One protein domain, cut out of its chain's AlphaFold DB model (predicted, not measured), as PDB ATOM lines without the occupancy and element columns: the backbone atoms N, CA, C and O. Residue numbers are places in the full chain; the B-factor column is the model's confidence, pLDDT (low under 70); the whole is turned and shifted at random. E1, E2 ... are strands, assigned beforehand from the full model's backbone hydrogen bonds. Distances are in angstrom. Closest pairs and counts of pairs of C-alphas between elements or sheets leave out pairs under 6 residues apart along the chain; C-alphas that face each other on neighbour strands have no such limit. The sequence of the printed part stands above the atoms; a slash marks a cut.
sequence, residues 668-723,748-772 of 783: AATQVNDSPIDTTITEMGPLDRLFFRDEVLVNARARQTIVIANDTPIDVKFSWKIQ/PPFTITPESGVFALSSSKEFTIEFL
ATOM      1  N   ALA A 668     312.050 130.446 198.396       88.38
ATOM      2  CA  ALA A 668     312.632 129.536 197.414       88.38
ATOM      3  C   ALA A 668     313.904 128.856 197.937       88.38
ATOM      4  O   ALA A 668     314.722 129.468 198.626       88.38
ATOM      5  N   ALA A 669     314.097 127.580 197.600       89.00
ATOM      6  CA  ALA A 669     315.370 126.903 197.827       89.00
ATOM      7  C   ALA A 669     316.398 127.395 196.796       89.00
ATOM      8  O   ALA A 669     316.128 127.403 195.600       89.00
ATOM      9  N   THR A 670     317.577 127.796 197.265       88.75
ATOM     10  CA  THR A 670     318.640 128.398 196.440       88.75
ATOM     11  C   THR A 670     319.900 127.545 196.376       88.75
ATOM     12  O   THR A 670     320.671 127.660 195.429       88.75
ATOM     13  N   GLN A 671     320.126 126.668 197.356       89.62
ATOM     14  CA  GLN A 671     321.310 125.811 197.403       89.62
ATOM     15  C   GLN A 671     320.987 124.497 198.113       89.62
ATOM     16  O   GLN A 671     320.237 124.489 199.090       89.62
ATOM     17  N   VAL A 672     321.578 123.398 197.650       90.44
ATOM     18  CA  VAL A 672     321.552 122.092 198.320       90.44
ATOM     19  C   VAL A 672     322.989 121.615 198.490       90.44
ATOM     20  O   VAL A 672     323.707 121.425 197.509       90.44
ATOM     21  N   ASN A 673     323.419 121.390 199.730       88.31
ATOM     22  CA  ASN A 673     324.816 121.143 200.083       88.31
ATOM     23  C   ASN A 673     325.710 122.272 199.533       88.31
ATOM     24  O   ASN A 673     325.432 123.445 199.769       88.31
ATOM     25  N   ASP A 674     326.739 121.943 198.755       83.44
ATOM     26  CA  ASP A 674     327.625 122.916 198.101       83.44
ATOM     27  C   ASP A 674     327.192 123.255 196.660       83.44
ATOM     28  O   ASP A 674     327.901 123.963 195.945       83.44
ATOM     29  N   SER A 675     326.034 122.751 196.220       86.69
ATOM     30  CA  SER A 675     325.529 122.938 194.858       86.69
ATOM     31  C   SER A 675     324.433 124.006 194.827       86.69
ATOM     32  O   SER A 675     323.374 123.802 195.432       86.69
ATOM     33  N   PRO A 676     324.631 125.139 194.130       84.75
ATOM     34  CA  PRO A 676     323.561 126.106 193.919       84.75
ATOM     35  C   PRO A 676     322.459 125.496 193.045       84.75
ATOM     36  O   PRO A 676     322.736 124.749 192.105       84.75
ATOM     37  N   ILE A 677     321.208 125.822 193.359       83.25
ATOM     38  CA  ILE A 677     320.073 125.562 192.478       83.25
ATOM     39  C   ILE A 677     320.065 126.691 191.450       83.25
ATOM     40  O   ILE A 677     319.983 127.863 191.816       83.25
ATOM     41  N   ASP A 678     320.169 126.350 190.167       74.50
ATOM     42  CA  ASP A 678     320.067 127.342 189.101       74.50
ATOM     43  C   ASP A 678     318.606 127.766 188.922       74.50
ATOM     44  O   ASP A 678     317.816 127.116 188.237       74.50
ATOM     45  N   THR A 679     318.246 128.875 189.563       66.75
ATOM     46  CA  THR A 679     316.905 129.461 189.495       66.75
ATOM     47  C   THR A 679     316.615 130.140 188.152       66.75
ATOM     48  O   THR A 679     315.502 130.620 187.955       66.75
ATOM     49  N   THR A 680     317.585 130.223 187.227       66.12
ATOM     50  CA  THR A 680     317.373 130.795 185.883       66.12
ATOM     51  C   THR A 680     316.765 129.796 184.897       66.12
ATOM     52  O   THR A 680     316.235 130.197 183.861       66.12
ATOM     53  N   ILE A 681     316.797 128.502 185.232       70.31
ATOM     54  CA  ILE A 681     316.248 127.424 184.412       70.31
ATOM     55  C   ILE A 681     314.809 127.150 184.856       70.31
ATOM     56  O   ILE A 681     314.563 126.450 185.838       70.31
ATOM     57  N   THR A 682     313.841 127.669 184.104       61.91
ATOM     58  CA  THR A 682     312.399 127.549 184.392       61.91
ATOM     59  C   THR A 682     311.898 126.097 184.461       61.91
ATOM     60  O   THR A 682     310.867 125.836 185.075       61.91
ATOM     61  N   GLU A 683     312.619 125.149 183.853       68.38
ATOM     62  CA  GLU A 683     312.280 123.715 183.815       68.38
ATOM     63  C   GLU A 683     312.615 122.954 185.111       68.38
ATOM     64  O   GLU A 683     312.096 121.860 185.316       68.38
ATOM     65  N   MET A 684     313.459 123.505 185.995       65.06
ATOM     66  CA  MET A 684     313.924 122.798 187.202       65.06
ATOM     67  C   MET A 684     312.827 122.588 188.258       65.06
ATOM     68  O   MET A 684     312.974 121.714 189.111       65.06
ATOM     69  N   GLY A 685     311.724 123.342 188.187       66.25
ATOM     70  CA  GLY A 685     310.604 123.230 189.123       66.25
ATOM     71  C   GLY A 685     310.972 123.545 190.586       66.25
ATOM     72  O   GLY A 685     312.105 123.927 190.891       66.25
ATOM     73  N   PRO A 686     310.008 123.446 191.518       74.12
ATOM     74  CA  PRO A 686     310.288 123.546 192.947       74.12
ATOM     75  C   PRO A 686     311.119 122.350 193.448       74.12
ATOM     76  O   PRO A 686     311.070 121.250 192.900       74.12
ATOM     77  N   LEU A 687     311.887 122.560 194.524       80.06
ATOM     78  CA  LEU A 687     312.619 121.478 195.189       80.06
ATOM     79  C   LEU A 687     311.629 120.529 195.884       80.06
ATOM     80  O   LEU A 687     311.277 120.731 197.044       80.06
ATOM     81  N   ASP A 688     311.213 119.483 195.174       79.88
ATOM     82  CA  ASP A 688     310.192 118.544 195.657       79.88
ATOM     83  C   ASP A 688     310.766 117.338 196.410       79.88
ATOM     84  O   ASP A 688     310.084 116.719 197.227       79.88
ATOM     85  N   ARG A 689     312.016 116.954 196.120       84.19
ATOM     86  CA  ARG A 689     312.645 115.751 196.681       84.19
ATOM     87  C   ARG A 689     314.102 115.998 197.032       84.19
ATOM     88  O   ARG A 689     314.834 116.653 196.298       84.19
ATOM     89  N   LEU A 690     314.522 115.401 198.141       85.12
ATOM     90  CA  LEU A 690     315.894 115.420 198.623       85.12
ATOM     91  C   LEU A 690     316.350 113.972 198.832       85.12
ATOM     92  O   LEU A 690     315.736 113.233 199.601       85.12
ATOM     93  N   PHE A 691     317.397 113.558 198.121       84.19
ATOM     94  CA  PHE A 691     317.882 112.180 198.147       84.19
ATOM     95  C   PHE A 691     319.133 112.065 199.012       84.19
ATOM     96  O   PHE A 691     320.183 112.615 198.673       84.19
ATOM     97  N   PHE A 692     319.039 111.304 200.100       82.94
ATOM     98  CA  PHE A 692     320.215 110.804 200.806       82.94
ATOM     99  C   PHE A 692     320.827 109.658 199.994       82.94
ATOM    100  O   PHE A 692     320.107 108.930 199.321       82.94
ATOM    101  N   ARG A 693     322.156 109.508 200.023       76.31
ATOM    102  CA  ARG A 693     322.841 108.441 199.271       76.31
ATOM    103  C   ARG A 693     322.334 107.057 199.696       76.31
ATOM    104  O   ARG A 693     322.088 106.847 200.879       76.31
ATOM    105  N   ASP A 694     322.280 106.123 198.749       61.91
ATOM    106  CA  ASP A 694     321.583 104.826 198.859       61.91
ATOM    107  C   ASP A 694     322.139 103.835 199.910       61.91
ATOM    108  O   ASP A 694     321.575 102.763 200.110       61.91
ATOM    109  N   GLU A 695     323.213 104.173 200.630       72.19
ATOM    110  CA  GLU A 695     323.951 103.250 201.511       72.19
ATOM    111  C   GLU A 695     324.019 103.718 202.979       72.19
ATOM    112  O   GLU A 695     325.055 103.614 203.641       72.19
ATOM    113  N   VAL A 696     322.931 104.263 203.531       78.44
ATOM    114  CA  VAL A 696     322.891 104.615 204.965       78.44
ATOM    115  C   VAL A 696     322.534 103.381 205.796       78.44
ATOM    116  O   VAL A 696     321.404 102.901 205.769       78.44
ATOM    117  N   LEU A 697     323.505 102.869 206.558       81.44
ATOM    118  CA  LEU A 697     323.296 101.758 207.494       81.44
ATOM    119  C   LEU A 697     322.319 102.138 208.621       81.44
ATOM    120  O   LEU A 697     322.228 103.296 209.025       81.44
ATOM    121  N   VAL A 698     321.641 101.141 209.193       83.00
ATOM    122  CA  VAL A 698     320.792 101.338 210.380       83.00
ATOM    123  C   VAL A 698     321.631 101.896 211.534       83.00
ATOM    124  O   VAL A 698     322.744 101.432 211.787       83.00
ATOM    125  N   ASN A 699     321.091 102.886 212.241       82.44
ATOM    126  CA  ASN A 699     321.747 103.688 213.276       82.44
ATOM    127  C   ASN A 699     322.926 104.556 212.786       82.44
ATOM    128  O   ASN A 699     323.571 105.210 213.608       82.44
ATOM    129  N   ALA A 700     323.217 104.597 211.480       84.25
ATOM    130  CA  ALA A 700     324.148 105.567 210.908       84.25
ATOM    131  C   ALA A 700     323.443 106.901 210.631       84.25
ATOM    132  O   ALA A 700     322.235 106.956 210.427       84.25
ATOM    133  N   ARG A 701     324.212 107.991 210.624       85.69
ATOM    134  CA  ARG A 701     323.708 109.351 210.405       85.69
ATOM    135  C   ARG A 701     324.135 109.839 209.031       85.69
ATOM    136  O   ARG A 701     325.327 109.835 208.726       85.69
ATOM    137  N   ALA A 702     323.181 110.315 208.242       89.69
ATOM    138  CA  ALA A 702     323.446 111.065 207.022       89.69
ATOM    139  C   ALA A 702     322.928 112.496 207.178       89.69
ATOM    140  O   ALA A 702     321.940 112.732 207.868       89.69
ATOM    141  N   ARG A 703     323.621 113.458 206.565       91.06
ATOM    142  CA  ARG A 703     323.304 114.884 206.673       91.06
ATOM    143  C   ARG A 703     323.289 115.514 205.291       91.06
ATOM    144  O   ARG A 703     324.193 115.266 204.497       91.06
ATOM    145  N   GLN A 704     322.290 116.348 205.046       92.50
ATOM    146  CA  GLN A 704     322.238 117.249 203.900       92.50
ATOM    147  C   GLN A 704     321.885 118.653 204.372       92.50
ATOM    148  O   GLN A 704     321.274 118.820 205.429       92.50
ATOM    149  N   THR A 705     322.294 119.664 203.616       93.31
ATOM    150  CA  THR A 705     321.945 121.056 203.904       93.31
ATOM    151  C   THR A 705     321.142 121.646 202.758       93.31
ATOM    152  O   THR A 705     321.358 121.304 201.597       93.31
ATOM    153  N   ILE A 706     320.187 122.510 203.083       93.25
ATOM    154  CA  ILE A 706     319.452 123.310 202.105       93.25
ATOM    155  C   ILE A 706     319.495 124.771 202.533       93.25
ATOM    156  O   ILE A 706     319.284 125.084 203.703       93.25
ATOM    157  N   VAL A 707     319.761 125.671 201.598       92.25
ATOM    158  CA  VAL A 707     319.649 127.112 201.821       92.25
ATOM    159  C   VAL A 707     318.361 127.573 201.177       92.25
ATOM    160  O   VAL A 707     318.130 127.362 199.987       92.25
ATOM    161  N   ILE A 708     317.517 128.204 201.975       91.69
ATOM    162  CA  ILE A 708     316.246 128.759 201.531       91.69
ATOM    163  C   ILE A 708     316.335 130.282 201.654       91.69
ATOM    164  O   ILE A 708     316.850 130.779 202.655       91.69
ATOM    165  N   ALA A 709     315.869 131.012 200.646       91.25
ATOM    166  CA  ALA A 709     315.798 132.468 200.616       91.25
ATOM    167  C   ALA A 709     314.366 132.951 200.874       91.25
ATOM    168  O   ALA A 709     313.407 132.347 200.398       91.25
ATOM    169  N   ASN A 710     314.234 134.030 201.649       92.81
ATOM    170  CA  ASN A 710     312.981 134.742 201.863       92.81
ATOM    171  C   ASN A 710     312.934 135.998 200.990       92.81
ATOM    172  O   ASN A 710     313.503 137.028 201.362       92.81
ATOM    173  N   ASP A 711     312.198 135.921 199.887       90.31
ATOM    174  CA  ASP A 711     311.951 137.047 198.981       90.31
ATOM    175  C   ASP A 711     310.669 137.817 199.344       90.31
ATOM    176  O   ASP A 711     310.357 138.869 198.777       90.31
ATOM    177  N   THR A 712     309.949 137.350 200.371       91.88
ATOM    178  CA  THR A 712     308.804 138.063 200.936       91.88
ATOM    179  C   THR A 712     309.259 139.427 201.479       91.88
ATOM    180  O   THR A 712     310.213 139.487 202.256       91.88
ATOM    181  N   PRO A 713     308.548 140.536 201.188       90.62
ATOM    182  CA  PRO A 713     308.906 141.882 201.640       90.62
ATOM    183  C   PRO A 713     308.569 142.152 203.127       90.62
ATOM    184  O   PRO A 713     308.253 143.290 203.496       90.62
ATOM    185  N   ILE A 714     308.632 141.110 203.966       93.31
ATOM    186  CA  ILE A 714     308.515 141.121 205.430       93.31
ATOM    187  C   ILE A 714     309.289 139.943 206.050       93.31
ATOM    188  O   ILE A 714     309.632 138.974 205.372       93.31
ATOM    189  N   ASP A 715     309.473 139.993 207.368       93.25
ATOM    190  CA  ASP A 715     309.948 138.853 208.149       93.25
ATOM    191  C   ASP A 715     308.886 137.740 208.202       93.25
ATOM    192  O   ASP A 715     307.735 137.975 208.584       93.25
ATOM    193  N   VAL A 716     309.280 136.507 207.877       92.44
ATOM    194  CA  VAL A 716     308.396 135.334 207.881       92.44
ATOM    195  C   VAL A 716     308.779 134.397 209.022       92.44
ATOM    196  O   VAL A 716     309.917 133.955 209.143       92.44
ATOM    197  N   LYS A 717     307.825 134.057 209.891       92.44
ATOM    198  CA  LYS A 717     308.038 133.025 210.916       92.44
ATOM    199  C   LYS A 717     307.870 131.648 210.284       92.44
ATOM    200  O   LYS A 717     306.901 131.432 209.565       92.44
ATOM    201  N   PHE A 718     308.766 130.719 210.592       92.75
ATOM    202  CA  PHE A 718     308.697 129.349 210.092       92.75
ATOM    203  C   PHE A 718     308.761 128.332 211.236       92.75
ATOM    204  O   PHE A 718     309.346 128.586 212.293       92.75
ATOM    205  N   SER A 719     308.179 127.160 210.993       93.81
ATOM    206  CA  SER A 719     308.306 125.964 211.826       93.81
ATOM    207  C   SER A 719     308.216 124.728 210.940       93.81
ATOM    208  O   SER A 719     307.266 124.605 210.163       93.81
ATOM    209  N   TRP A 720     309.165 123.810 211.065       92.25
ATOM    210  CA  TRP A 720     309.166 122.557 210.324       92.25
ATOM    211  C   TRP A 720     308.204 121.553 210.956       92.25
ATOM    212  O   TRP A 720     308.195 121.356 212.170       92.25
ATOM    213  N   LYS A 721     307.399 120.889 210.123       89.69
ATOM    214  CA  LYS A 721     306.538 119.779 210.539       89.69
ATOM    215  C   LYS A 721     306.750 118.605 209.597       89.69
ATOM    216  O   LYS A 721     306.409 118.686 208.423       89.69
ATOM    217  N   ILE A 722     307.288 117.515 210.131       88.69
ATOM    218  CA  ILE A 722     307.567 116.295 209.372       88.69
ATOM    219  C   ILE A 722     306.337 115.389 209.449       88.69
ATOM    220  O   ILE A 722     305.804 115.151 210.534       88.69
ATOM    221  N   GLN A 723     305.863 114.916 208.300       85.88
ATOM    222  CA  GLN A 723     304.707 114.026 208.187       85.88
ATOM    223  C   GLN A 723     305.054 112.854 207.263       85.88
ATOM    224  O   GLN A 723     305.885 113.024 206.369       85.88
ATOM    225  N   PRO A 748     309.481 110.150 213.062       81.81
ATOM    226  CA  PRO A 748     310.144 110.334 211.779       81.81
ATOM    227  C   PRO A 748     311.650 110.050 211.913       81.81
ATOM    228  O   PRO A 748     312.267 110.528 212.866       81.81
ATOM    229  N   PRO A 749     312.280 109.347 210.952       86.25
ATOM    230  CA  PRO A 749     313.732 109.135 210.947       86.25
ATOM    231  C   PRO A 749     314.503 110.402 210.537       86.25
ATOM    232  O   PRO A 749     315.718 110.353 210.343       86.25
ATOM    233  N   PHE A 750     313.797 111.527 210.377       89.50
ATOM    234  CA  PHE A 750     314.341 112.800 209.941       89.50
ATOM    235  C   PHE A 750     314.273 113.850 211.046       89.50
ATOM    236  O   PHE A 750     313.290 113.926 211.783       89.50
ATOM    237  N   THR A 751     315.285 114.711 211.110       90.94
ATOM    238  CA  THR A 751     315.290 115.916 211.952       90.94
ATOM    239  C   THR A 751     315.741 117.114 211.124       90.94
ATOM    240  O   THR A 751     316.595 116.973 210.257       90.94
ATOM    241  N   ILE A 752     315.158 118.296 211.344       94.25
ATOM    242  CA  ILE A 752     315.530 119.517 210.614       94.25
ATOM    243  C   ILE A 752     315.933 120.580 211.627       94.25
ATOM    244  O   ILE A 752     315.165 120.902 212.531       94.25
ATOM    245  N   THR A 753     317.133 121.134 211.476       93.06
ATOM    246  CA  THR A 753     317.663 122.178 212.360       93.06
ATOM    247  C   THR A 753     318.001 123.441 211.564       93.06
ATOM    248  O   THR A 753     318.659 123.338 210.529       93.06
ATOM    249  N   PRO A 754     317.587 124.641 212.017       93.81
ATOM    250  CA  PRO A 754     316.704 124.914 213.161       93.81
ATOM    251  C   PRO A 754     315.237 124.498 212.915       93.81
ATOM    252  O   PRO A 754     314.722 124.679 211.815       93.81
ATOM    253  N   GLU A 755     314.550 124.001 213.952       92.62
ATOM    254  CA  GLU A 755     313.153 123.519 213.869       92.62
ATOM    255  C   GLU A 755     312.135 124.646 213.652       92.62
ATOM    256  O   GLU A 755     311.110 124.463 213.000       92.62
ATOM    257  N   SER A 756     312.405 125.828 214.203       94.88
ATOM    258  CA  SER A 756     311.574 127.018 214.040       94.88
ATOM    259  C   SER A 756     312.413 128.283 214.150       94.88
ATOM    260  O   SER A 756     313.556 128.267 214.616       94.88
ATOM    261  N   GLY A 757     311.854 129.402 213.703       93.75
ATOM    262  CA  GLY A 757     312.501 130.696 213.832       93.75
ATOM    263  C   GLY A 757     311.868 131.764 212.958       93.75
ATOM    264  O   GLY A 757     310.725 131.652 212.521       93.75
ATOM    265  N   VAL A 758     312.642 132.819 212.713       92.69
ATOM    266  CA  VAL A 758     312.281 133.913 211.810       92.69
ATOM    267  C   VAL A 758     313.235 133.910 210.619       92.69
ATOM    268  O   VAL A 758     314.456 133.785 210.792       92.69
ATOM    269  N   PHE A 759     312.658 133.996 209.429       89.44
ATOM    270  CA  PHE A 759     313.287 134.386 208.179       89.44
ATOM    271  C   PHE A 759     313.213 135.904 208.087       89.44
ATOM    272  O   PHE A 759     312.120 136.447 207.956       89.44
ATOM    273  N   ALA A 760     314.345 136.592 208.207       91.38
ATOM    274  CA  ALA A 760     314.350 138.040 208.046       91.38
ATOM    275  C   ALA A 760     314.040 138.408 206.586       91.38
ATOM    276  O   ALA A 760     314.294 137.613 205.673       91.38
ATOM    277  N   LEU A 761     313.489 139.600 206.373       90.31
ATOM    278  CA  LEU A 761     313.315 140.219 205.062       90.31
ATOM    279  C   LEU A 761     314.581 140.056 204.206       90.31
ATOM    280  O   LEU A 761     315.666 140.438 204.649       90.31
ATOM    281  N   SER A 762     314.429 139.533 202.985       87.38
ATOM    282  CA  SER A 762     315.520 139.426 202.001       87.38
ATOM    283  C   SER A 762     316.763 138.710 202.546       87.38
ATOM    284  O   SER A 762     317.896 139.088 202.250       87.38
ATOM    285  N   SER A 763     316.553 137.694 203.388       92.50
ATOM    286  CA  SER A 763     317.625 136.881 203.965       92.50
ATOM    287  C   SER A 763     317.528 135.436 203.505       92.50
ATOM    288  O   SER A 763     316.438 134.915 203.260       92.50
ATOM    289  N   SER A 764     318.676 134.773 203.432       91.62
ATOM    290  CA  SER A 764     318.757 133.329 203.269       91.62
ATOM    291  C   SER A 764     319.128 132.660 204.587       91.62
ATOM    292  O   SER A 764     319.781 133.246 205.456       91.62
ATOM    293  N   LYS A 765     318.671 131.423 204.763       92.31
ATOM    294  CA  LYS A 765     318.949 130.629 205.955       92.31
ATOM    295  C   LYS A 765     319.240 129.196 205.563       92.31
ATOM    296  O   LYS A 765     318.533 128.610 204.746       92.31
ATOM    297  N   GLU A 766     320.289 128.654 206.164       93.88
ATOM    298  CA  GLU A 766     320.673 127.261 205.998       93.88
ATOM    299  C   GLU A 766     319.900 126.380 206.984       93.88
ATOM    300  O   GLU A 766     319.821 126.669 208.183       93.88
ATOM    301  N   PHE A 767     319.353 125.288 206.463       94.25
ATOM    302  CA  PHE A 767     318.740 124.210 207.216       94.25
ATOM    303  C   PHE A 767     319.551 122.943 207.044       94.25
ATOM    304  O   PHE A 767     319.941 122.568 205.942       94.25
ATOM    305  N   THR A 768     319.770 122.257 208.152       94.56
ATOM    306  CA  THR A 768     320.438 120.967 208.203       94.56
ATOM    307  C   THR A 768     319.403 119.870 208.393       94.56
ATOM    308  O   THR A 768     318.676 119.876 209.388       94.56
ATOM    309  N   ILE A 769     319.366 118.931 207.452       94.19
ATOM    310  CA  ILE A 769     318.459 117.787 207.430       94.19
ATOM    311  C   ILE A 769     319.240 116.537 207.836       94.19
ATOM    312  O   ILE A 769     320.148 116.068 207.149       94.19
ATOM    313  N   GLU A 770     318.868 116.073 209.016       92.12
ATOM    314  CA  GLU A 770     319.189 114.839 209.716       92.12
ATOM    315  C   GLU A 770     318.527 113.592 209.173       92.12
ATOM    316  O   GLU A 770     317.314 113.550 209.307       92.12
ATOM    317  N   PHE A 771     319.225 112.572 208.679       90.38
ATOM    318  CA  PHE A 771     318.636 111.240 208.501       90.38
ATOM    319  C   PHE A 771     319.295 110.226 209.441       90.38
ATOM    320  O   PHE A 771     320.511 110.019 209.387       90.38
ATOM    321  N   LEU A 772     318.487 109.611 210.310       88.19
ATOM    322  CA  LEU A 772     318.892 108.609 211.299       88.19
ATOM    323  C   LEU A 772     317.902 107.422 211.278       88.19
ATOM    324  O   LEU A 772     316.974 107.376 212.090       88.19
TER     325      LEU A 772
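What this domain is: This is residues 668 to 723 and 748 to 772 of the 783 residues of an uncharacterized protein of Phytophthora fragariae (UniProt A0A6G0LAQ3). A strongly twisted antiparallel sheet has two long strands side by side in its middle, E2 and E6, with the shorter E1 and E4 along its two edges; a small two-strand ribbon, E3 with E5, lies beyond the E4 edge of the sheet, past the end of E4, which runs on into E5. A long link from E1 to E2 folds away from the sheet, and its residues 680 to 685 stick out free. The printed part has 81 residues with no named helix and six named strands, E1 to E6 in order along the chain; the sheets run E1 - E2 - E6 - E4 and E3 - E5, both antiparallel. The class is all strand, though under half of the residues, 34 of 81, are in named strands. The whole is only just compact, close to loose, with a radius of gyration of the C-alphas of 13.9 A and spans of 43 by 30 by 22 A.

How they stand to each other: E1, residues 668 to 672, is an edge strand and forms a hairpin with E2, residues 702 to 710, antiparallel at 147 degrees; N 670 and O 707 are 2.8 A apart, within hydrogen-bond range. Residues 671 to 672 of E1 also pair, antiparallel, with residues 675 to 676. E2 is the antiparallel neighbour of E6, residues 764 to 771, at 156 degrees, with N 706 and O 767 at 2.9 A and N 767 and O 706 at 2.8 A. On the other side of E6 is the edge strand E4, residues 750 to 753, antiparallel at 151 degrees, with N 770 and O 751 at 2.7 A. E4 runs on into E5, residues 756 to 759, across a break of 2 residues at 47 degrees. E5 is the antiparallel neighbour of E3, residues 716 to 719, at 160 degrees, with N 716 and O 759 at 2.8 A. The closest C-alphas of E2 and E5 are those of Asn 710 and Phe 759, 6.3 A apart. E1 and E3 are apart, and so are E3 and E6.

Where its parts are: E1 begins at C-alpha 668, (312.632, 129.536, 197.414). E2, the longest strand by residues, measures 26.4 A from C-alpha 702 at (323.446, 111.065, 207.022) to C-alpha 710. E3 and E4 each measure 10.2 A, and E5 9.6 A. E6 measures 22.7 A and ends at C-alpha 771, (318.636, 111.240, 208.501).

The domain as a whole: The two C-alphas farthest apart, those of Val 698 and Pro 713, are 43.1 A apart. Residues 724 to 747 are not printed; C-alphas 723 and 748 are 7.5 A apart across this cut. The link E1 to E2 is long, with 29 residues. Mean pLDDT of the printed part is 86.3; residues 679 to 680, 682 to 685 and 694 are under 70.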